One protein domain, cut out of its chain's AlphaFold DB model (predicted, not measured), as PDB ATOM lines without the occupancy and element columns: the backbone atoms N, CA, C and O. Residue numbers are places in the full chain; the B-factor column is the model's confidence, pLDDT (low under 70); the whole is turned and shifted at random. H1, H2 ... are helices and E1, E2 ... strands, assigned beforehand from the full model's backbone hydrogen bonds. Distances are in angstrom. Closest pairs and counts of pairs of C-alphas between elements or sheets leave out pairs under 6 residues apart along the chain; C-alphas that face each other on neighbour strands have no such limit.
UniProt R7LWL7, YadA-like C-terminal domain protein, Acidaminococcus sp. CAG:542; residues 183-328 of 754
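Overview. This is residues 183 to 328 of the 754 residues of the protein "YadA-like C-terminal domain protein" of Acidaminococcus sp. CAG:542 (UniProt R7LWL7). With little regular structure, the chain winds in stacked turns: parallel sheets E1 E2 E3 E5 E7 E9 and E4 E6 E8 stand partly face to face as a sandwich, H1 beyond the E1 end, H2 off to one side. Two named helices and nine strands, mixed, run H1, E1 to E8, H2, E9, holding 57 of 146 printed residues. The whole is compact, radius of gyration of the C-alphas 14.3 A, spanning 37 by 35 by 26 A.

Arrangement. Look along E3, residues 238 to 242, parallel to E5, 260 to 264: N 240 and O 261, 2.9 A apart, are within hydrogen-bond range. H1, 184 to 190, has 0 of 3 O i to N i+4 pairs within range and 2 of 4 O i to N i+3.

Along the chain. Find C-alpha 301 at (-15.966, 48.323, 237.770); there H2, residues 301 to 314, begins, 19.9 A long. E9, residues 321 to 326, ends at (18.744, 55.854, 247.000).

Size, cuts and confidence. Residues 214 to 237 make a long link; the printed part has no cut.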
ATOM      1  N   ASP A 183      -0.466  46.192 266.817       92.50
ATOM      2  CA  ASP A 183      -0.493  45.100 267.793       92.50
ATOM      3  C   ASP A 183      -1.155  43.869 267.167       92.50
ATOM      4  O   ASP A 183      -2.345  43.877 266.838       92.50
ATOM      5  N   SER A 184      -0.385  42.790 267.023       84.44
ATOM      6  CA  SER A 184      -0.870  41.493 266.541       84.44
ATOM      7  C   SER A 184      -2.032  40.904 267.354       84.44
ATOM      8  O   SER A 184      -2.807  40.116 266.815       84.44
ATOM      9  N   ALA A 185      -2.243  41.315 268.609       84.75
ATOM     10  CA  ALA A 185      -3.435  40.933 269.369       84.75
ATOM     11  C   ALA A 185      -4.745  41.502 268.778       84.75
ATOM     12  O   ALA A 185      -5.824  40.970 269.049       84.75
ATOM     13  N   SER A 186      -4.664  42.569 267.973       86.25
ATOM     14  CA  SER A 186      -5.806  43.292 267.402       86.25
ATOM     15  C   SER A 186      -5.529  43.794 265.974       86.25
ATOM     16  O   SER A 186      -5.859  44.930 265.637       86.25
ATOM     17  N   THR A 187      -4.993  42.937 265.099       90.50
ATOM     18  CA  THR A 187      -4.693  43.245 263.678       90.50
ATOM     19  C   THR A 187      -5.837  43.916 262.908       90.50
ATOM     20  O   THR A 187      -5.591  44.736 262.024       90.50
ATOM     21  N   ARG A 188      -7.085  43.666 263.325       92.69
ATOM     22  CA  ARG A 188      -8.294  44.406 262.936       92.69
ATOM     23  C   ARG A 188      -8.122  45.929 262.870       92.69
ATOM     24  O   ARG A 188      -8.670  46.532 261.958       92.69
ATOM     25  N   THR A 189      -7.420  46.574 263.806       90.81
ATOM     26  CA  THR A 189      -7.291  48.049 263.826       90.81
ATOM     27  C   THR A 189      -6.457  48.597 262.674       90.81
ATOM     28  O   THR A 189      -6.637  49.748 262.293       90.81
ATOM     29  N   SER A 190      -5.576  47.775 262.105       92.19
ATOM     30  CA  SER A 190      -4.618  48.165 261.063       92.19
ATOM     31  C   SER A 190      -4.954  47.561 259.691       92.19
ATOM     32  O   SER A 190      -4.177  47.706 258.752       92.19
ATOM     33  N   ALA A 191      -6.105  46.885 259.569       92.81
ATOM     34  CA  ALA A 191      -6.540  46.178 258.362       92.81
ATOM     35  C   ALA A 191      -8.073  46.213 258.162       92.81
ATOM     36  O   ALA A 191      -8.678  45.244 257.706       92.81
ATOM     37  N   LEU A 192      -8.731  47.312 258.558       92.62
ATOM     38  CA  LEU A 192     -10.197  47.385 258.656       92.62
ATOM     39  C   LEU A 192     -10.927  47.792 257.365       92.62
ATOM     40  O   LEU A 192     -12.157  47.865 257.371       92.62
ATOM     41  N   ASN A 193     -10.217  48.101 256.282       92.31
ATOM     42  CA  ASN A 193     -10.840  48.511 255.022       92.31
ATOM     43  C   ASN A 193     -11.211  47.300 254.139       92.31
ATOM     44  O   ASN A 193     -10.825  46.170 254.423       92.31
ATOM     45  N   VAL A 194     -12.006  47.534 253.097       92.44
ATOM     46  CA  VAL A 194     -12.507  46.509 252.163       92.44
ATOM     47  C   VAL A 194     -11.609  46.373 250.930       92.44
ATOM     48  O   VAL A 194     -10.930  47.323 250.545       92.44
ATOM     49  N   TYR A 195     -11.637  45.209 250.274       94.25
ATOM     50  CA  TYR A 195     -10.857  44.925 249.055       94.25
ATOM     51  C   TYR A 195      -9.332  45.144 249.189       94.25
ATOM     52  O   TYR A 195      -8.659  45.438 248.203       94.25
ATOM     53  N   ALA A 196      -8.768  45.015 250.394       96.50
ATOM     54  CA  ALA A 196      -7.327  45.147 250.622       96.50
ATOM     55  C   ALA A 196      -6.598  43.811 250.391       96.50
ATOM     56  O   ALA A 196      -7.087  42.757 250.787       96.50
ATOM     57  N   THR A 197      -5.402  43.832 249.807       98.38
ATOM     58  CA  THR A 197      -4.532  42.653 249.649       98.38
ATOM     59  C   THR A 197      -3.239  42.862 250.425       98.38
ATOM     60  O   THR A 197      -2.485  43.784 250.136       98.38
ATOM     61  N   THR A 198      -2.956  42.010 251.407       98.12
ATOM     62  CA  THR A 198      -1.736  42.051 252.228       98.12
ATOM     63  C   THR A 198      -1.088  40.670 252.258       98.12
ATOM     64  O   THR A 198      -1.683  39.717 252.758       98.12
ATOM     65  N   ILE A 199       0.121  40.532 251.715       98.19
ATOM     66  CA  ILE A 199       0.823  39.246 251.591       98.19
ATOM     67  C   ILE A 199       2.243  39.381 252.141       98.19
ATOM     68  O   ILE A 199       3.114  39.962 251.498       98.19
ATOM     69  N   GLY A 200       2.494  38.791 253.306       96.81
ATOM     70  CA  GLY A 200       3.801  38.714 253.951       96.81
ATOM     71  C   GLY A 200       3.715  38.801 255.475       96.81
ATOM     72  O   GLY A 200       2.642  38.925 256.054       96.81
ATOM     73  N   ALA A 201       4.859  38.672 256.145       95.81
ATOM     74  CA  ALA A 201       4.927  38.698 257.604       95.81
ATOM     75  C   ALA A 201       4.906  40.130 258.156       95.81
ATOM     76  O   ALA A 201       5.651  40.990 257.679       95.81
ATOM     77  N   ASN A 202       4.116  40.345 259.215       96.75
ATOM     78  CA  ASN A 202       4.010  41.617 259.945       96.75
ATOM     79  C   ASN A 202       3.706  42.843 259.058       96.75
ATOM     80  O   ASN A 202       4.160  43.943 259.366       96.75
ATOM     81  N   SER A 203       2.951  42.655 257.973       97.19
ATOM     82  CA  SER A 203       2.526  43.732 257.074       97.19
ATOM     83  C   SER A 203       1.051  44.068 257.303       97.19
ATOM     84  O   SER A 203       0.253  43.186 257.607       97.19
ATOM     85  N   PHE A 204       0.663  45.335 257.164       96.88
ATOM     86  CA  PHE A 204      -0.702  45.789 257.458       96.88
ATOM     87  C   PHE A 204      -1.163  46.832 256.435       96.88
ATOM     88  O   PHE A 204      -0.390  47.718 256.073       96.88
ATOM     89  N   SER A 205      -2.420  46.749 255.990       96.06
ATOM     90  CA  SER A 205      -2.966  47.674 254.988       96.06
ATOM     91  C   SER A 205      -4.377  48.133 255.343       96.06
ATOM     92  O   SER A 205      -5.316  47.337 255.333       96.06
ATOM     93  N   ASN A 206      -4.544  49.428 255.613       94.94
ATOM     94  CA  ASN A 206      -5.830  50.062 255.890       94.94
ATOM     95  C   ASN A 206      -6.171  51.089 254.795       94.94
ATOM     96  O   ASN A 206      -5.909  52.284 254.922       94.94
ATOM     97  N   GLY A 207      -6.758  50.613 253.697       94.06
ATOM     98  CA  GLY A 207      -7.237  51.432 252.582       94.06
ATOM     99  C   GLY A 207      -7.990  50.589 251.557       94.06
ATOM    100  O   GLY A 207      -7.680  49.406 251.395       94.06
ATOM    101  N   ALA A 208      -8.975  51.172 250.874       92.00
ATOM    102  CA  ALA A 208      -9.737  50.457 249.855       92.00
ATOM    103  C   ALA A 208      -8.852  50.142 248.633       92.00
ATOM    104  O   ALA A 208      -8.095  51.002 248.180       92.00
ATOM    105  N   PHE A 209      -8.942  48.921 248.095       94.00
ATOM    106  CA  PHE A 209      -8.146  48.458 246.938       94.00
ATOM    107  C   PHE A 209      -6.618  48.554 247.122       94.00
ATOM    108  O   PHE A 209      -5.871  48.593 246.146       94.00
ATOM    109  N   THR A 210      -6.139  48.603 248.368       97.19
ATOM    110  CA  THR A 210      -4.699  48.634 248.659       97.19
ATOM    111  C   THR A 210      -4.042  47.287 248.389       97.19
ATOM    112  O   THR A 210      -4.649  46.240 248.608       97.19
ATOM    113  N   THR A 211      -2.784  47.298 247.947       98.44
ATOM    114  CA  THR A 211      -1.975  46.082 247.768       98.44
ATOM    115  C   THR A 211      -0.636  46.234 248.480       98.44
ATOM    116  O   THR A 211       0.107  47.163 248.202       98.44
ATOM    117  N   SER A 212      -0.288  45.313 249.372       98.12
ATOM    118  CA  SER A 212       0.986  45.301 250.092       98.12
ATOM    119  C   SER A 212       1.594  43.905 250.041       98.12
ATOM    120  O   SER A 212       1.057  42.966 250.629       98.12
ATOM    121  N   THR A 213       2.708  43.758 249.327       98.44
ATOM    122  CA  THR A 213       3.418  42.482 249.163       98.44
ATOM    123  C   THR A 213       4.828  42.579 249.737       98.44
ATOM    124  O   THR A 213       5.591  43.479 249.391       98.44
ATOM    125  N   GLY A 214       5.176  41.622 250.596       97.50
ATOM    126  CA  GLY A 214       6.434  41.535 251.332       97.50
ATOM    127  C   GLY A 214       6.273  41.863 252.821       97.50
ATOM    128  O   GLY A 214       5.180  41.742 253.375       97.50
ATOM    129  N   VAL A 215       7.371  42.178 253.512       97.69
ATOM    130  CA  VAL A 215       7.457  42.072 254.985       97.69
ATOM    131  C   VAL A 215       7.627  43.416 255.689       97.69
ATOM    132  O   VAL A 215       8.370  44.274 255.214       97.69
ATOM    133  N   TYR A 216       6.998  43.567 256.857       97.62
ATOM    134  CA  TYR A 216       7.037  44.797 257.663       97.62
ATOM    135  C   TYR A 216       6.635  46.061 256.879       97.62
ATOM    136  O   TYR A 216       7.221  47.125 257.061       97.62
ATOM    137  N   ASN A 217       5.653  45.946 255.984       98.12
ATOM    138  CA  ASN A 217       5.099  47.088 255.258       98.12
ATOM    139  C   ASN A 217       3.850  47.631 255.969       98.12
ATOM    140  O   ASN A 217       3.065  46.856 256.520       98.12
ATOM    141  N   ILE A 218       3.610  48.938 255.892       97.88
ATOM    142  CA  ILE A 218       2.410  49.580 256.450       97.88
ATOM    143  C   ILE A 218       1.748  50.511 255.436       97.88
ATOM    144  O   ILE A 218       2.404  51.332 254.802       97.88
ATOM    145  N   ILE A 219       0.427  50.410 255.314       98.00
ATOM    146  CA  ILE A 219      -0.425  51.432 254.700       98.00
ATOM    147  C   ILE A 219      -1.402  51.876 255.796       98.00
ATOM    148  O   ILE A 219      -2.386  51.183 256.068       98.00
ATOM    149  N   SER A 220      -1.092  52.965 256.501       96.25
ATOM    150  CA  SER A 220      -1.790  53.369 257.731       96.25
ATOM    151  C   SER A 220      -2.973  54.297 257.453       96.25
ATOM    152  O   SER A 220      -2.934  55.136 256.558       96.25
ATOM    153  N   SER A 221      -4.054  54.180 258.223       93.25
ATOM    154  CA  SER A 221      -5.212  55.073 258.102       93.25
ATOM    155  C   SER A 221      -5.976  55.156 259.412       93.25
ATOM    156  O   SER A 221      -6.062  54.178 260.154       93.25
ATOM    157  N   GLU A 222      -6.595  56.310 259.648       90.88
ATOM    158  CA  GLU A 222      -7.552  56.549 260.738       90.88
ATOM    159  C   GLU A 222      -8.899  55.839 260.521       90.88
ATOM    160  O   GLU A 222      -9.788  55.901 261.374       90.88
ATOM    161  N   TYR A 223      -9.072  55.163 259.378       89.06
ATOM    162  CA  TYR A 223     -10.293  54.447 259.048       89.06
ATOM    163  C   TYR A 223     -10.595  53.336 260.064       89.06
ATOM    164  O   TYR A 223     -10.007  52.255 260.050       89.06
ATOM    165  N   ASN A 224     -11.572  53.610 260.928       87.31
ATOM    166  CA  ASN A 224     -12.016  52.744 262.020       87.31
ATOM    167  C   ASN A 224     -13.341  52.010 261.712       87.31
ATOM    168  O   ASN A 224     -13.994  51.490 262.619       87.31
ATOM    169  N   GLY A 225     -13.768  51.982 260.443       80.75
ATOM    170  CA  GLY A 225     -15.073  51.452 260.027       80.75
ATOM    171  C   GLY A 225     -16.263  52.379 260.320       80.75
ATOM    172  O   GLY A 225     -17.397  52.042 259.979       80.75
ATOM    173  N   GLY A 226     -16.027  53.531 260.954       78.56
ATOM    174  CA  GLY A 226     -17.042  54.521 261.293       78.56
ATOM    175  C   GLY A 226     -17.610  55.242 260.071       78.56
ATOM    176  O   GLY A 226     -16.946  55.440 259.058       78.56
ATOM    177  N   ARG A 227     -18.864  55.687 260.184       72.44
ATOM    178  CA  ARG A 227     -19.614  56.317 259.085       72.44
ATOM    179  C   ARG A 227     -19.063  57.679 258.638       72.44
ATOM    180  O   ARG A 227     -19.274  58.073 257.498       72.44
ATOM    181  N   THR A 228     -18.401  58.396 259.542       76.19
ATOM    182  CA  THR A 228     -17.717  59.673 259.281       76.19
ATOM    183  C   THR A 228     -16.220  59.499 259.026       76.19
ATOM    184  O   THR A 228     -15.546  60.483 258.740       76.19
ATOM    185  N   ALA A 229     -15.688  58.277 259.136       82.06
ATOM    186  CA  ALA A 229     -14.302  57.995 258.793       82.06
ATOM    187  C   ALA A 229     -14.144  57.968 257.269       82.06
ATOM    188  O   ALA A 229     -15.043  57.535 256.551       82.06
ATOM    189  N   ASN A 230     -12.992  58.419 256.780       85.12
ATOM    190  CA  ASN A 230     -12.712  58.538 255.355       85.12
ATOM    191  C   ASN A 230     -12.378  57.161 254.734       85.12
ATOM    192  O   ASN A 230     -11.316  56.616 255.044       85.12
ATOM    193  N   PRO A 231     -13.234  56.586 253.862       77.94
ATOM    194  CA  PRO A 231     -12.992  55.265 253.285       77.94
ATOM    195  C   PRO A 231     -12.038  55.297 252.079       77.94
ATOM    196  O   PRO A 231     -11.498  54.249 251.729       77.94
ATOM    197  N   VAL A 232     -11.837  56.469 251.453       83.81
ATOM    198  CA  VAL A 232     -10.997  56.655 250.252       83.81
ATOM    199  C   VAL A 232      -9.559  57.077 250.574       83.81
ATOM    200  O   VAL A 232      -8.721  57.117 249.679       83.81
ATOM    201  N   LYS A 233      -9.227  57.340 251.844       90.12
ATOM    202  CA  LYS A 233      -7.833  57.486 252.293       90.12
ATOM    203  C   LYS A 233      -7.053  56.204 251.954       90.12
ATOM    204  O   LYS A 233      -7.543  55.098 252.192       90.12
ATOM    205  N   ASN A 234      -5.863  56.361 251.370       94.56
ATOM    206  CA  ASN A 234      -5.053  55.292 250.763       94.56
ATOM    207  C   ASN A 234      -5.698  54.518 249.588       94.56
ATOM    208  O   ASN A 234      -5.237  53.418 249.285       94.56
ATOM    209  N   LEU A 235      -6.742  55.031 248.921       93.06
ATOM    210  CA  LEU A 235      -7.381  54.336 247.790       93.06
ATOM    211  C   LEU A 235      -6.347  53.923 246.723       93.06
ATOM    212  O   LEU A 235      -5.667  54.773 246.147       93.06
ATOM    213  N   GLY A 236      -6.239  52.618 246.463       93.56
ATOM    214  CA  GLY A 236      -5.323  52.055 245.464       93.56
ATOM    215  C   GLY A 236      -3.828  52.107 245.817       93.56
ATOM    216  O   GLY A 236      -3.000  51.839 244.945       93.56
ATOM    217  N   ALA A 237      -3.453  52.451 247.057       97.12
ATOM    218  CA  ALA A 237      -2.045  52.497 247.453       97.12
ATOM    219  C   ALA A 237      -1.381  51.112 247.332       97.12
ATOM    220  O   ALA A 237      -1.948  50.098 247.751       97.12
ATOM    221  N   THR A 238      -0.175  51.073 246.768       98.50
ATOM    222  CA  THR A 238       0.548  49.842 246.438       98.50
ATOM    223  C   THR A 238       1.959  49.844 247.021       98.50
ATOM    224  O   THR A 238       2.734  50.768 246.790       98.50
ATOM    225  N   ILE A 239       2.327  48.777 247.729       98.69
ATOM    226  CA  ILE A 239       3.680  48.514 248.227       98.69
ATOM    227  C   ILE A 239       4.156  47.145 247.729       98.69
ATOM    228  O   ILE A 239       3.466  46.135 247.881       98.69
ATOM    229  N   ASN A 240       5.376  47.095 247.197       98.44
ATOM    230  CA  ASN A 240       6.098  45.864 246.890       98.44
ATOM    231  C   ASN A 240       7.517  45.918 247.482       98.44
ATOM    232  O   ASN A 240       8.304  46.799 247.140       98.44
ATOM    233  N   GLY A 241       7.850  44.981 248.369       98.12
ATOM    234  CA  GLY A 241       9.166  44.877 249.003       98.12
ATOM    235  C   GLY A 241       9.083  44.859 250.528       98.12
ATOM    236  O   GLY A 241       8.209  44.195 251.077       98.12
ATOM    237  N   ALA A 242       9.996  45.523 251.236       98.38
ATOM    238  CA  ALA A 242      10.086  45.404 252.696       98.38
ATOM    239  C   ALA A 242      10.317  46.733 253.421       98.38
ATOM    240  O   ALA A 242      11.002  47.612 252.903       98.38
ATOM    241  N   LEU A 243       9.831  46.841 254.662       98.19
ATOM    242  CA  LEU A 243      10.040  48.005 255.538       98.19
ATOM    243  C   LEU A 243       9.510  49.330 254.954       98.19
ATOM    244  O   LEU A 243       9.977  50.395 255.347       98.19
ATOM    245  N   ASN A 244       8.582  49.288 253.994       98.56
ATOM    246  CA  ASN A 244       8.051  50.497 253.362       98.56
ATOM    247  C   ASN A 244       6.773  50.985 254.054       98.56
ATOM    248  O   ASN A 244       5.965  50.176 254.525       98.56
ATOM    249  N   SER A 245       6.542  52.296 254.031       98.50
ATOM    250  CA  SER A 245       5.375  52.917 254.654       98.50
ATOM    251  C   SER A 245       4.642  53.904 253.738       98.50
ATOM    252  O   SER A 245       5.243  54.757 253.083       98.50
ATOM    253  N   VAL A 246       3.312  53.800 253.717       98.44
ATOM    254  CA  VAL A 246       2.393  54.865 253.300       98.44
ATOM    255  C   VAL A 246       1.685  55.348 254.565       98.44
ATOM    256  O   VAL A 246       0.943  54.591 255.192       98.44
ATOM    257  N   GLU A 247       1.975  56.583 254.959       97.75
ATOM    258  CA  GLU A 247       1.667  57.159 256.270       97.75
ATOM    259  C   GLU A 247       0.597  58.253 256.137       97.75
ATOM    260  O   GLU A 247       0.846  59.349 255.616       97.75
ATOM    261  N   SER A 248      -0.620  57.931 256.585       96.06
ATOM    262  CA  SER A 248      -1.807  58.777 256.411       96.06
ATOM    263  C   SER A 248      -2.631  58.968 257.696       96.06
ATOM    264  O   SER A 248      -3.731  59.527 257.615       96.06
ATOM    265  N   MET A 249      -2.145  58.565 258.881       91.81
ATOM    266  CA  MET A 249      -2.876  58.699 260.159       91.81
ATOM    267  C   MET A 249      -3.256  60.152 260.457       91.81
ATOM    268  O   MET A 249      -4.424  60.431 260.701       91.81
ATOM    269  N   GLY A 250      -2.288  61.070 260.380       86.19
ATOM    270  CA  GLY A 250      -2.492  62.519 260.541       86.19
ATOM    271  C   GLY A 250      -2.574  63.300 259.224       86.19
ATOM    272  O   GLY A 250      -2.551  64.526 259.236       86.19
ATOM    273  N   GLY A 251      -2.603  62.605 258.081       88.06
ATOM    274  CA  GLY A 251      -2.544  63.219 256.752       88.06
ATOM    275  C   GLY A 251      -3.872  63.812 256.269       88.06
ATOM    276  O   GLY A 251      -4.949  63.483 256.779       88.06
ATOM    277  N   ASN A 252      -3.791  64.633 255.219       90.62
ATOM    278  CA  ASN A 252      -4.925  65.229 254.512       90.62
ATOM    279  C   ASN A 252      -5.981  64.199 254.064       90.62
ATOM    280  O   ASN A 252      -5.723  62.998 253.968       90.62
ATOM    281  N   TYR A 253      -7.175  64.685 253.708       90.38
ATOM    282  CA  TYR A 253      -8.286  63.845 253.240       90.38
ATOM    283  C   TYR A 253      -7.902  62.938 252.052       90.38
ATOM    284  O   TYR A 253      -8.338  61.793 251.980       90.38
ATOM    285  N   TYR A 254      -7.037  63.414 251.156       91.75
ATOM    286  CA  TYR A 254      -6.597  62.677 249.966       91.75
ATOM    287  C   TYR A 254      -5.284  61.898 250.154       91.75
ATOM    288  O   TYR A 254      -4.739  61.391 249.176       91.75
ATOM    289  N   ALA A 255      -4.753  61.811 251.379       94.62
ATOM    290  CA  ALA A 255      -3.471  61.163 251.646       94.62
ATOM    291  C   ALA A 255      -3.473  59.663 251.286       94.62
ATOM    292  O   ALA A 255      -4.466  58.947 251.456       94.62
ATOM    293  N   GLY A 256      -2.339  59.213 250.756       94.19
ATOM    294  CA  GLY A 256      -2.055  57.850 250.322       94.19
ATOM    295  C   GLY A 256      -2.682  57.431 248.993       94.19
ATOM    296  O   GLY A 256      -2.338  56.362 248.495       94.19
ATOM    297  N   ILE A 257      -3.599  58.214 248.414       93.50
ATOM    298  CA  ILE A 257      -4.307  57.822 247.185       93.50
ATOM    299  C   ILE A 257      -3.302  57.608 246.046       93.50
ATOM    300  O   ILE A 257      -2.489  58.485 245.753       93.50
ATOM    301  N   ALA A 258      -3.370  56.432 245.415       93.06
ATOM    302  CA  ALA A 258      -2.503  55.990 244.318       93.06
ATOM    303  C   ALA A 258      -0.979  56.024 244.590       93.06
ATOM    304  O   ALA A 258      -0.188  55.925 243.650       93.06
ATOM    305  N   ASN A 259      -0.539  56.118 245.852       96.81
ATOM    306  CA  ASN A 259       0.886  56.025 246.182       96.81
ATOM    307  C   ASN A 259       1.425  54.630 245.833       96.81
ATOM    308  O   ASN A 259       0.851  53.626 246.250       96.81
ATOM    309  N   THR A 260       2.535  54.563 245.099       98.38
ATOM    310  CA  THR A 260       3.178  53.313 244.676       98.38
ATOM    311  C   THR A 260       4.624  53.279 245.153       98.38
ATOM    312  O   THR A 260       5.414  54.155 244.813       98.38
ATOM    313  N   ILE A 261       4.986  52.243 245.907       98.69
ATOM    314  CA  ILE A 261       6.335  52.029 246.431       98.69
ATOM    315  C   ILE A 261       6.855  50.659 245.990       98.69
ATOM    316  O   ILE A 261       6.187  49.641 246.183       98.69
ATOM    317  N   SER A 262       8.072  50.618 245.449       98.62
ATOM    318  CA  SER A 262       8.779  49.386 245.095       98.62
ATOM    319  C   SER A 262      10.224  49.409 245.600       98.62
ATOM    320  O   SER A 262      11.038  50.216 245.144       98.62
ATOM    321  N   GLY A 263      10.555  48.518 246.536       98.38
ATOM    322  CA  GLY A 263      11.902  48.370 247.092       98.38
ATOM    323  C   GLY A 263      11.933  48.266 248.619       98.38
ATOM    324  O   GLY A 263      11.144  47.518 249.197       98.38
ATOM    325  N   VAL A 264      12.880  48.938 249.284       98.50
ATOM    326  CA  VAL A 264      13.139  48.734 250.724       98.50
ATOM    327  C   VAL A 264      13.264  50.038 251.512       98.50
ATOM    328  O   VAL A 264      14.012  50.928 251.120       98.50
ATOM    329  N   ALA A 265      12.616  50.111 252.677       98.31
ATOM    330  CA  ALA A 265      12.740  51.231 253.618       98.31
ATOM    331  C   ALA A 265      12.396  52.607 253.012       98.31
ATOM    332  O   ALA A 265      13.036  53.606 253.330       98.31
ATOM    333  N   ASN A 266      11.414  52.661 252.109       98.69
ATOM    334  CA  ASN A 266      10.912  53.915 251.548       98.69
ATOM    335  C   ASN A 266       9.644  54.381 252.273       98.69
ATOM    336  O   ASN A 266       8.831  53.555 252.697       98.69
ATOM    337  N   ARG A 267       9.438  55.697 252.338       98.38
ATOM    338  CA  ARG A 267       8.344  56.329 253.081       98.38
ATOM    339  C   ARG A 267       7.592  57.358 252.238       98.38
ATOM    340  O   ARG A 267       8.203  58.234 251.630       98.38
ATOM    341  N   ALA A 268       6.264  57.295 252.258       98.31
ATOM    342  CA  ALA A 268       5.373  58.287 251.661       98.31
ATOM    343  C   ALA A 268       4.384  58.809 252.719       98.31
ATOM    344  O   ALA A 268       3.436  58.108 253.065       98.31
ATOM    345  N   VAL A 269       4.591  60.027 253.232       98.12
ATOM    346  CA  VAL A 269       3.763  60.638 254.296       98.12
ATOM    347  C   VAL A 269       2.910  61.760 253.727       98.12
ATOM    348  O   VAL A 269       3.444  62.656 253.072       98.12
ATOM    349  N   ASN A 270       1.607  61.776 254.028       96.81
ATOM    350  CA  ASN A 270       0.718  62.888 253.659       96.81
ATOM    351  C   ASN A 270       0.879  63.307 252.175       96.81
ATOM    352  O   ASN A 270       1.046  64.483 251.857       96.81
ATOM    353  N   SER A 271       0.906  62.322 251.277       96.56
ATOM    354  CA  SER A 271       1.182  62.484 249.844       96.56
ATOM    355  C   SER A 271       0.174  61.710 248.994       96.56
ATOM    356  O   SER A 271      -0.425  60.755 249.493       96.56
ATOM    357  N   ASN A 272      -0.044  62.108 247.739       94.69
ATOM    358  CA  ASN A 272      -0.865  61.353 246.782       94.69
ATOM    359  C   ASN A 272      -0.252  61.341 245.374       94.69
ATOM    360  O   ASN A 272       0.443  62.275 244.972       94.69
ATOM    361  N   GLY A 273      -0.470  60.249 244.637       94.88
ATOM    362  CA  GLY A 273       0.205  59.998 243.360       94.88
ATOM    363  C   GLY A 273       1.733  59.892 243.479       94.88
ATOM    364  O   GLY A 273       2.439  60.107 242.495       94.88
ATOM    365  N   ALA A 274       2.262  59.612 244.675       97.44
ATOM    366  CA  ALA A 274       3.696  59.483 244.904       97.44
ATOM    367  C   ALA A 274       4.218  58.157 244.332       97.44
ATOM    368  O   ALA A 274       3.648  57.096 244.591       97.44
ATOM    369  N   LEU A 275       5.317  58.207 243.585       98.31
ATOM    370  CA  LEU A 275       5.942  57.053 242.942       98.31
ATOM    371  C   LEU A 275       7.365  56.886 243.478       98.31
ATOM    372  O   LEU A 275       8.210  57.753 243.264       98.31
ATOM    373  N   ILE A 276       7.650  55.783 244.170       98.75
ATOM    374  CA  ILE A 276       8.953  55.549 244.801       98.75
ATOM    375  C   ILE A 276       9.551  54.214 244.357       98.75
ATOM    376  O   ILE A 276       8.936  53.159 244.522       98.75
ATOM    377  N   TYR A 277      10.784  54.255 243.854       98.75
ATOM    378  CA  TYR A 277      11.529  53.081 243.400       98.75
ATOM    379  C   TYR A 277      12.951  53.076 243.969       98.75
ATOM    380  O   TYR A 277      13.718  54.009 243.739       98.75
ATOM    381  N   GLY A 278      13.337  52.002 244.659       98.44
ATOM    382  CA  GLY A 278      14.684  51.834 245.216       98.44
ATOM    383  C   GLY A 278      14.684  51.743 246.740       98.44
ATOM    384  O   GLY A 278      13.912  50.963 247.300       98.44
ATOM    385  N   ALA A 279      15.573  52.466 247.426       98.50
ATOM    386  CA  ALA A 279      15.718  52.323 248.875       98.50
ATOM    387  C   ALA A 279      15.946  53.628 249.645       98.50
ATOM    388  O   ALA A 279      16.688  54.505 249.204       98.50
ATOM    389  N   GLY A 280      15.359  53.725 250.840       98.38
ATOM    390  CA  GLY A 280      15.570  54.857 251.749       98.38
ATOM    391  C   GLY A 280      15.015  56.195 251.253       98.38
ATOM    392  O   GLY A 280      15.428  57.228 251.769       98.38
ATOM    393  N   ASN A 281      14.156  56.208 250.229       98.75
ATOM    394  CA  ASN A 281      13.596  57.450 249.698       98.75
ATOM    395  C   ASN A 281      12.377  57.891 250.517       98.75
ATOM    396  O   ASN A 281      11.580  57.061 250.960       98.75
ATOM    397  N   GLU A 282      12.205  59.200 250.660       98.69
ATOM    398  CA  GLU A 282      11.152  59.819 251.458       98.69
ATOM    399  C   GLU A 282      10.401  60.879 250.642       98.69
ATOM    400  O   GLU A 282      11.023  61.765 250.064       98.69
ATOM    401  N   ILE A 283       9.067  60.801 250.611       98.62
ATOM    402  CA  ILE A 283       8.181  61.821 250.025       98.62
ATOM    403  C   ILE A 283       7.160  62.259 251.081       98.62
ATOM    404  O   ILE A 283       6.268  61.487 251.441       98.62
ATOM    405  N   THR A 284       7.258  63.501 251.552       98.19
ATOM    406  CA  THR A 284       6.398  64.089 252.591       98.19
ATOM    407  C   THR A 284       5.582  65.270 252.061       98.19
ATOM    408  O   THR A 284       6.002  65.978 251.147       98.19
ATOM    409  N   ASN A 285       4.375  65.473 252.605       97.25
ATOM    410  CA  ASN A 285       3.502  66.643 252.371       97.25
ATOM    411  C   ASN A 285       3.212  66.985 250.893       97.25
ATOM    412  O   ASN A 285       2.805  68.097 250.560       97.25
ATOM    413  N   SER A 286       3.423  66.021 250.002       97.00
ATOM    414  CA  SER A 286       3.377  66.182 248.550       97.00
ATOM    415  C   SER A 286       2.010  65.718 248.055       97.00
ATOM    416  O   SER A 286       1.848  64.601 247.561       97.00
ATOM    417  N   VAL A 287       1.000  66.545 248.332       94.12
ATOM    418  CA  VAL A 287      -0.430  66.234 248.194       94.12
ATOM    419  C   VAL A 287      -1.199  67.425 247.626       94.12
ATOM    420  O   VAL A 287      -0.941  68.571 247.992       94.12
ATOM    421  N   THR A 288      -2.182  67.152 246.770       92.94
ATOM    422  CA  THR A 288      -3.181  68.136 246.310       92.94
ATOM    423  C   THR A 288      -4.608  67.627 246.541       92.94
ATOM    424  O   THR A 288      -4.814  66.449 246.860       92.94
ATOM    425  N   SER A 289      -5.601  68.516 246.405       90.19
ATOM    426  CA  SER A 289      -7.009  68.101 246.338       90.19
ATOM    427  C   SER A 289      -7.233  67.238 245.101       90.19
ATOM    428  O   SER A 289      -6.723  67.561 244.029       90.19
ATOM    429  N   LEU A 290      -7.999  66.157 245.251       86.50
ATOM    430  CA  LEU A 290      -8.454  65.347 244.125       86.50
ATOM    431  C   LEU A 290      -9.966  65.523 243.986       86.50
ATOM    432  O   LEU A 290     -10.763  64.878 244.679       86.50
ATOM    433  N   ASP A 291     -10.357  66.432 243.104       82.38
ATOM    434  CA  ASP A 291     -11.752  66.814 242.938       82.38
ATOM    435  C   ASP A 291     -12.491  65.769 242.086       82.38
ATOM    436  O   ASP A 291     -11.977  65.233 241.105       82.38
ATOM    437  N   GLY A 292     -13.719  65.430 242.485       81.12
ATOM    438  CA  GLY A 292     -14.536  64.441 241.776       81.12
ATOM    439  C   GLY A 292     -14.113  62.974 241.941       81.12
ATOM    440  O   GLY A 292     -14.687  62.120 241.263       81.12
ATOM    441  N   VAL A 293     -13.167  62.644 242.836       81.75
ATOM    442  CA  VAL A 293     -12.827  61.239 243.142       81.75
ATOM    443  C   VAL A 293     -14.086  60.479 243.588       81.75
ATOM    444  O   VAL A 293     -14.749  60.900 244.541       81.75
ATOM    445  N   PRO A 294     -14.436  59.358 242.929       82.31
ATOM    446  CA  PRO A 294     -15.659  58.626 243.234       82.31
ATOM    447  C   PRO A 294     -15.637  58.015 244.644       82.31
ATOM    448  O   PRO A 294     -14.731  57.264 245.001       82.31
ATOM    449  N   THR A 295     -16.682  58.292 245.430       78.62
ATOM    450  CA  THR A 295     -16.927  57.688 246.759       78.62
ATOM    451  C   THR A 295     -17.859  56.464 246.703       78.62
ATOM    452  O   THR A 295     -18.136  55.825 247.725       78.62
ATOM    453  N   ASP A 296     -18.311  56.118 245.494       82.19
ATOM    454  CA  ASP A 296     -19.111  54.949 245.136       82.19
ATOM    455  C   ASP A 296     -18.635  54.344 243.801       82.19
ATOM    456  O   ASP A 296     -18.110  55.041 242.928       82.19
ATOM    457  N   SER A 297     -18.864  53.046 243.616       84.62
ATOM    458  CA  SER A 297     -18.516  52.297 242.407       84.62
ATOM    459  C   SER A 297     -19.371  52.621 241.178       84.62
ATOM    460  O   SER A 297     -19.033  52.204 240.071       84.62
ATOM    461  N   GLY A 298     -20.521  53.274 241.352       87.06
ATOM    462  CA  GLY A 298     -21.609  53.238 240.379       87.06
ATOM    463  C   GLY A 298     -21.980  51.808 239.965       87.06
ATOM    464  O   GLY A 298     -21.826  50.848 240.731       87.06
ATOM    465  N   ASP A 299     -22.433  51.682 238.718       88.31
ATOM    466  CA  ASP A 299     -23.051  50.469 238.173       88.31
ATOM    467  C   ASP A 299     -22.061  49.350 237.803       88.31
ATOM    468  O   ASP A 299     -22.476  48.217 237.579       88.31
ATOM    469  N   SER A 300     -20.757  49.637 237.682       92.25
ATOM    470  CA  SER A 300     -19.758  48.633 237.279       92.25
ATOM    471  C   SER A 300     -18.317  49.049 237.582       92.25
ATOM    472  O   SER A 300     -18.002  50.233 237.696       92.25
ATOM    473  N   ALA A 301     -17.403  48.072 237.616       92.00
ATOM    474  CA  ALA A 301     -15.966  48.323 237.770       92.00
ATOM    475  C   ALA A 301     -15.390  49.224 236.662       92.00
ATOM    476  O   ALA A 301     -14.535  50.063 236.940       92.00
ATOM    477  N   LYS A 302     -15.901  49.115 235.423       92.94
ATOM    478  CA  LYS A 302     -15.522  50.026 234.335       92.94
ATOM    479  C   LYS A 302     -15.996  51.456 234.604       92.94
ATOM    480  O   LYS A 302     -15.201  52.375 234.461       92.94
ATOM    481  N   ALA A 303     -17.245  51.649 235.034       91.75
ATOM    482  CA  ALA A 303     -17.765  52.984 235.338       91.75
ATOM    483  C   ALA A 303     -16.975  53.664 236.472       91.75
ATOM    484  O   ALA A 303     -16.671  54.852 236.383       91.75
ATOM    485  N   PHE A 304     -16.581  52.910 237.505       91.12
ATOM    486  CA  PHE A 304     -15.682  53.401 238.554       91.12
ATOM    487  C   PHE A 304     -14.304  53.799 238.004       91.12
ATOM    488  O   PHE A 304     -13.823  54.889 238.308       91.12
ATOM    489  N   ALA A 305     -13.692  52.955 237.167       91.31
ATOM    490  CA  ALA A 305     -12.393  53.236 236.557       91.31
ATOM    491  C   ALA A 305     -12.427  54.463 235.625       91.31
ATOM    492  O   ALA A 305     -11.526  55.296 235.687       91.31
ATOM    493  N   ASP A 306     -13.480  54.622 234.817       91.69
ATOM    494  CA  ASP A 306     -13.663  55.777 233.926       91.69
ATOM    495  C   ASP A 306     -13.856  57.088 234.725       91.69
ATOM    496  O   ASP A 306     -13.248  58.114 234.396       91.69
ATOM    497  N   LYS A 307     -14.649  57.057 235.813       90.69
ATOM    498  CA  LYS A 307     -14.777  58.179 236.767       90.69
ATOM    499  C   LYS A 307     -13.427  58.524 237.405       90.69
ATOM    500  O   LYS A 307     -13.045  59.692 237.423       90.69
ATOM    501  N   LEU A 308     -12.703  57.522 237.912       88.31
ATOM    502  CA  LEU A 308     -11.409  57.708 238.571       88.31
ATOM    503  C   LEU A 308     -10.368  58.291 237.607       88.31
ATOM    504  O   LEU A 308      -9.662  59.223 237.976       88.31
ATOM    505  N   TRP A 309     -10.310  57.802 236.366       87.81
ATOM    506  CA  TRP A 309      -9.409  58.350 235.352       87.81
ATOM    507  C   TRP A 309      -9.730  59.822 235.057       87.81
ATOM    508  O   TRP A 309      -8.833  60.662 235.055       87.81
ATOM    509  N   THR A 310     -11.015  60.161 234.922       89.62
ATOM    510  CA  THR A 310     -11.454  61.551 234.706       89.62
ATOM    511  C   THR A 310     -11.071  62.463 235.881       89.62
ATOM    512  O   THR A 310     -10.557  63.555 235.657       89.62
ATOM    513  N   ALA A 311     -11.254  62.009 237.127       87.75
ATOM    514  CA  ALA A 311     -10.880  62.758 238.333       87.75
ATOM    515  C   ALA A 311      -9.356  62.962 238.462       87.75
ATOM    516  O   ALA A 311      -8.904  64.060 238.782       87.75
ATOM    517  N   ILE A 312      -8.554  61.931 238.167       86.19
ATOM    518  CA  ILE A 312      -7.081  62.011 238.163       86.19
ATOM    519  C   ILE A 312      -6.595  63.001 237.096       86.19
ATOM    520  O   ILE A 312      -5.756  63.850 237.395       86.19
ATOM    521  N   ALA A 313      -7.145  62.927 235.879       87.12
ATOM    522  CA  ALA A 313      -6.798  63.832 234.785       87.12
ATOM    523  C   ALA A 313      -7.190  65.291 235.080       87.12
ATOM    524  O   ALA A 313      -6.430  66.198 234.762       87.12
ATOM    525  N   ALA A 314      -8.340  65.520 235.724       87.94
ATOM    526  CA  ALA A 314      -8.785  66.852 236.139       87.94
ATOM    527  C   ALA A 314      -7.986  67.436 237.324       87.94
ATOM    528  O   ALA A 314      -7.999  68.647 237.521       87.94
ATOM    529  N   SER A 315      -7.299  66.589 238.099       86.31
ATOM    530  CA  SER A 315      -6.534  66.977 239.296       86.31
ATOM    531  C   SER A 315      -5.013  67.001 239.064       86.31
ATOM    532  O   SER A 315      -4.250  66.848 240.020       86.31
ATOM    533  N   ASP A 316      -4.552  67.113 237.810       86.50
ATOM    534  CA  ASP A 316      -3.126  67.100 237.428       86.50
ATOM    535  C   ASP A 316      -2.326  65.894 237.984       86.50
ATOM    536  O   ASP A 316      -1.119  65.967 238.209       86.50
ATOM    537  N   SER A 317      -2.983  64.745 238.190       82.50
ATOM    538  CA  SER A 317      -2.415  63.542 238.837       82.50
ATOM    539  C   SER A 317      -2.002  63.685 240.314       82.50
ATOM    540  O   SER A 317      -1.286  62.828 240.837       82.50
ATOM    541  N   GLY A 318      -2.494  64.699 241.026       86.12
ATOM    542  CA  GLY A 318      -2.268  64.839 242.464       86.12
ATOM    543  C   GLY A 318      -0.956  65.552 242.814       86.12
ATOM    544  O   GLY A 318      -0.521  66.477 242.131       86.12
ATOM    545  N   GLY A 319      -0.294  65.091 243.877       87.94
ATOM    546  CA  GLY A 319       1.068  65.495 244.227       87.94
ATOM    547  C   GLY A 319       2.127  64.991 243.241       87.94
ATOM    548  O   GLY A 319       3.174  65.620 243.103       87.94
ATOM    549  N   ALA A 320       1.864  63.889 242.526       94.12
ATOM    550  CA  ALA A 320       2.619  63.436 241.348       94.12
ATOM    551  C   ALA A 320       4.160  63.543 241.484       94.12
ATOM    552  O   ALA A 320       4.848  64.045 240.592       94.12
ATOM    553  N   THR A 321       4.704  63.137 242.635       97.75
ATOM    554  CA  THR A 321       6.145  63.217 242.922       97.75
ATOM    555  C   THR A 321       6.793  61.851 242.720       97.75
ATOM    556  O   THR A 321       6.354  60.858 243.300       97.75
ATOM    557  N   LEU A 322       7.848  61.808 241.909       98.50
ATOM    558  CA  LEU A 322       8.611  60.610 241.570       98.50
ATOM    559  C   LEU A 322       9.987  60.650 242.245       98.50
ATOM    560  O   LEU A 322      10.733  61.607 242.055       98.50
ATOM    561  N   ALA A 323      10.357  59.587 242.958       98.62
ATOM    562  CA  ALA A 323      11.697  59.378 243.503       98.62
ATOM    563  C   ALA A 323      12.255  58.018 243.053       98.62
ATOM    564  O   ALA A 323      11.708  56.966 243.392       98.62
ATOM    565  N   ILE A 324      13.358  58.026 242.300       98.81
ATOM    566  CA  ILE A 324      14.058  56.818 241.842       98.81
ATOM    567  C   ILE A 324      15.493  56.816 242.368       98.81
ATOM    568  O   ILE A 324      16.273  57.717 242.065       98.81
ATOM    569  N   GLY A 325      15.869  55.752 243.077       98.38
ATOM    570  CA  GLY A 325      17.238  55.477 243.501       98.38
ATOM    571  C   GLY A 325      17.374  55.345 245.016       98.38
ATOM    572  O   GLY A 325      16.677  54.531 245.625       98.38
ATOM    573  N   GLY A 326      18.322  56.070 245.613       98.00
ATOM    574  CA  GLY A 326      18.744  55.854 247.000       98.00
ATOM    575  C   GLY A 326      18.732  57.113 247.862       98.00
ATOM    576  O   GLY A 326      19.459  58.056 247.566       98.00
ATOM    577  N   GLY A 327      17.992  57.116 248.971       98.31
ATOM    578  CA  GLY A 327      18.087  58.188 249.971       98.31
ATOM    579  C   GLY A 327      17.646  59.572 249.483       98.31
ATOM    580  O   GLY A 327      18.135  60.571 250.004       98.31
ATOM    581  N   ASN A 328      16.802  59.653 248.450       98.75
ATOM    582  CA  ASN A 328      16.276  60.934 247.978       98.75
ATOM    583  C   ASN A 328      15.152  61.426 248.903       98.75
ATOM    584  O   ASN A 328      14.361  60.616 249.391       98.75
TER     585      ASN A 328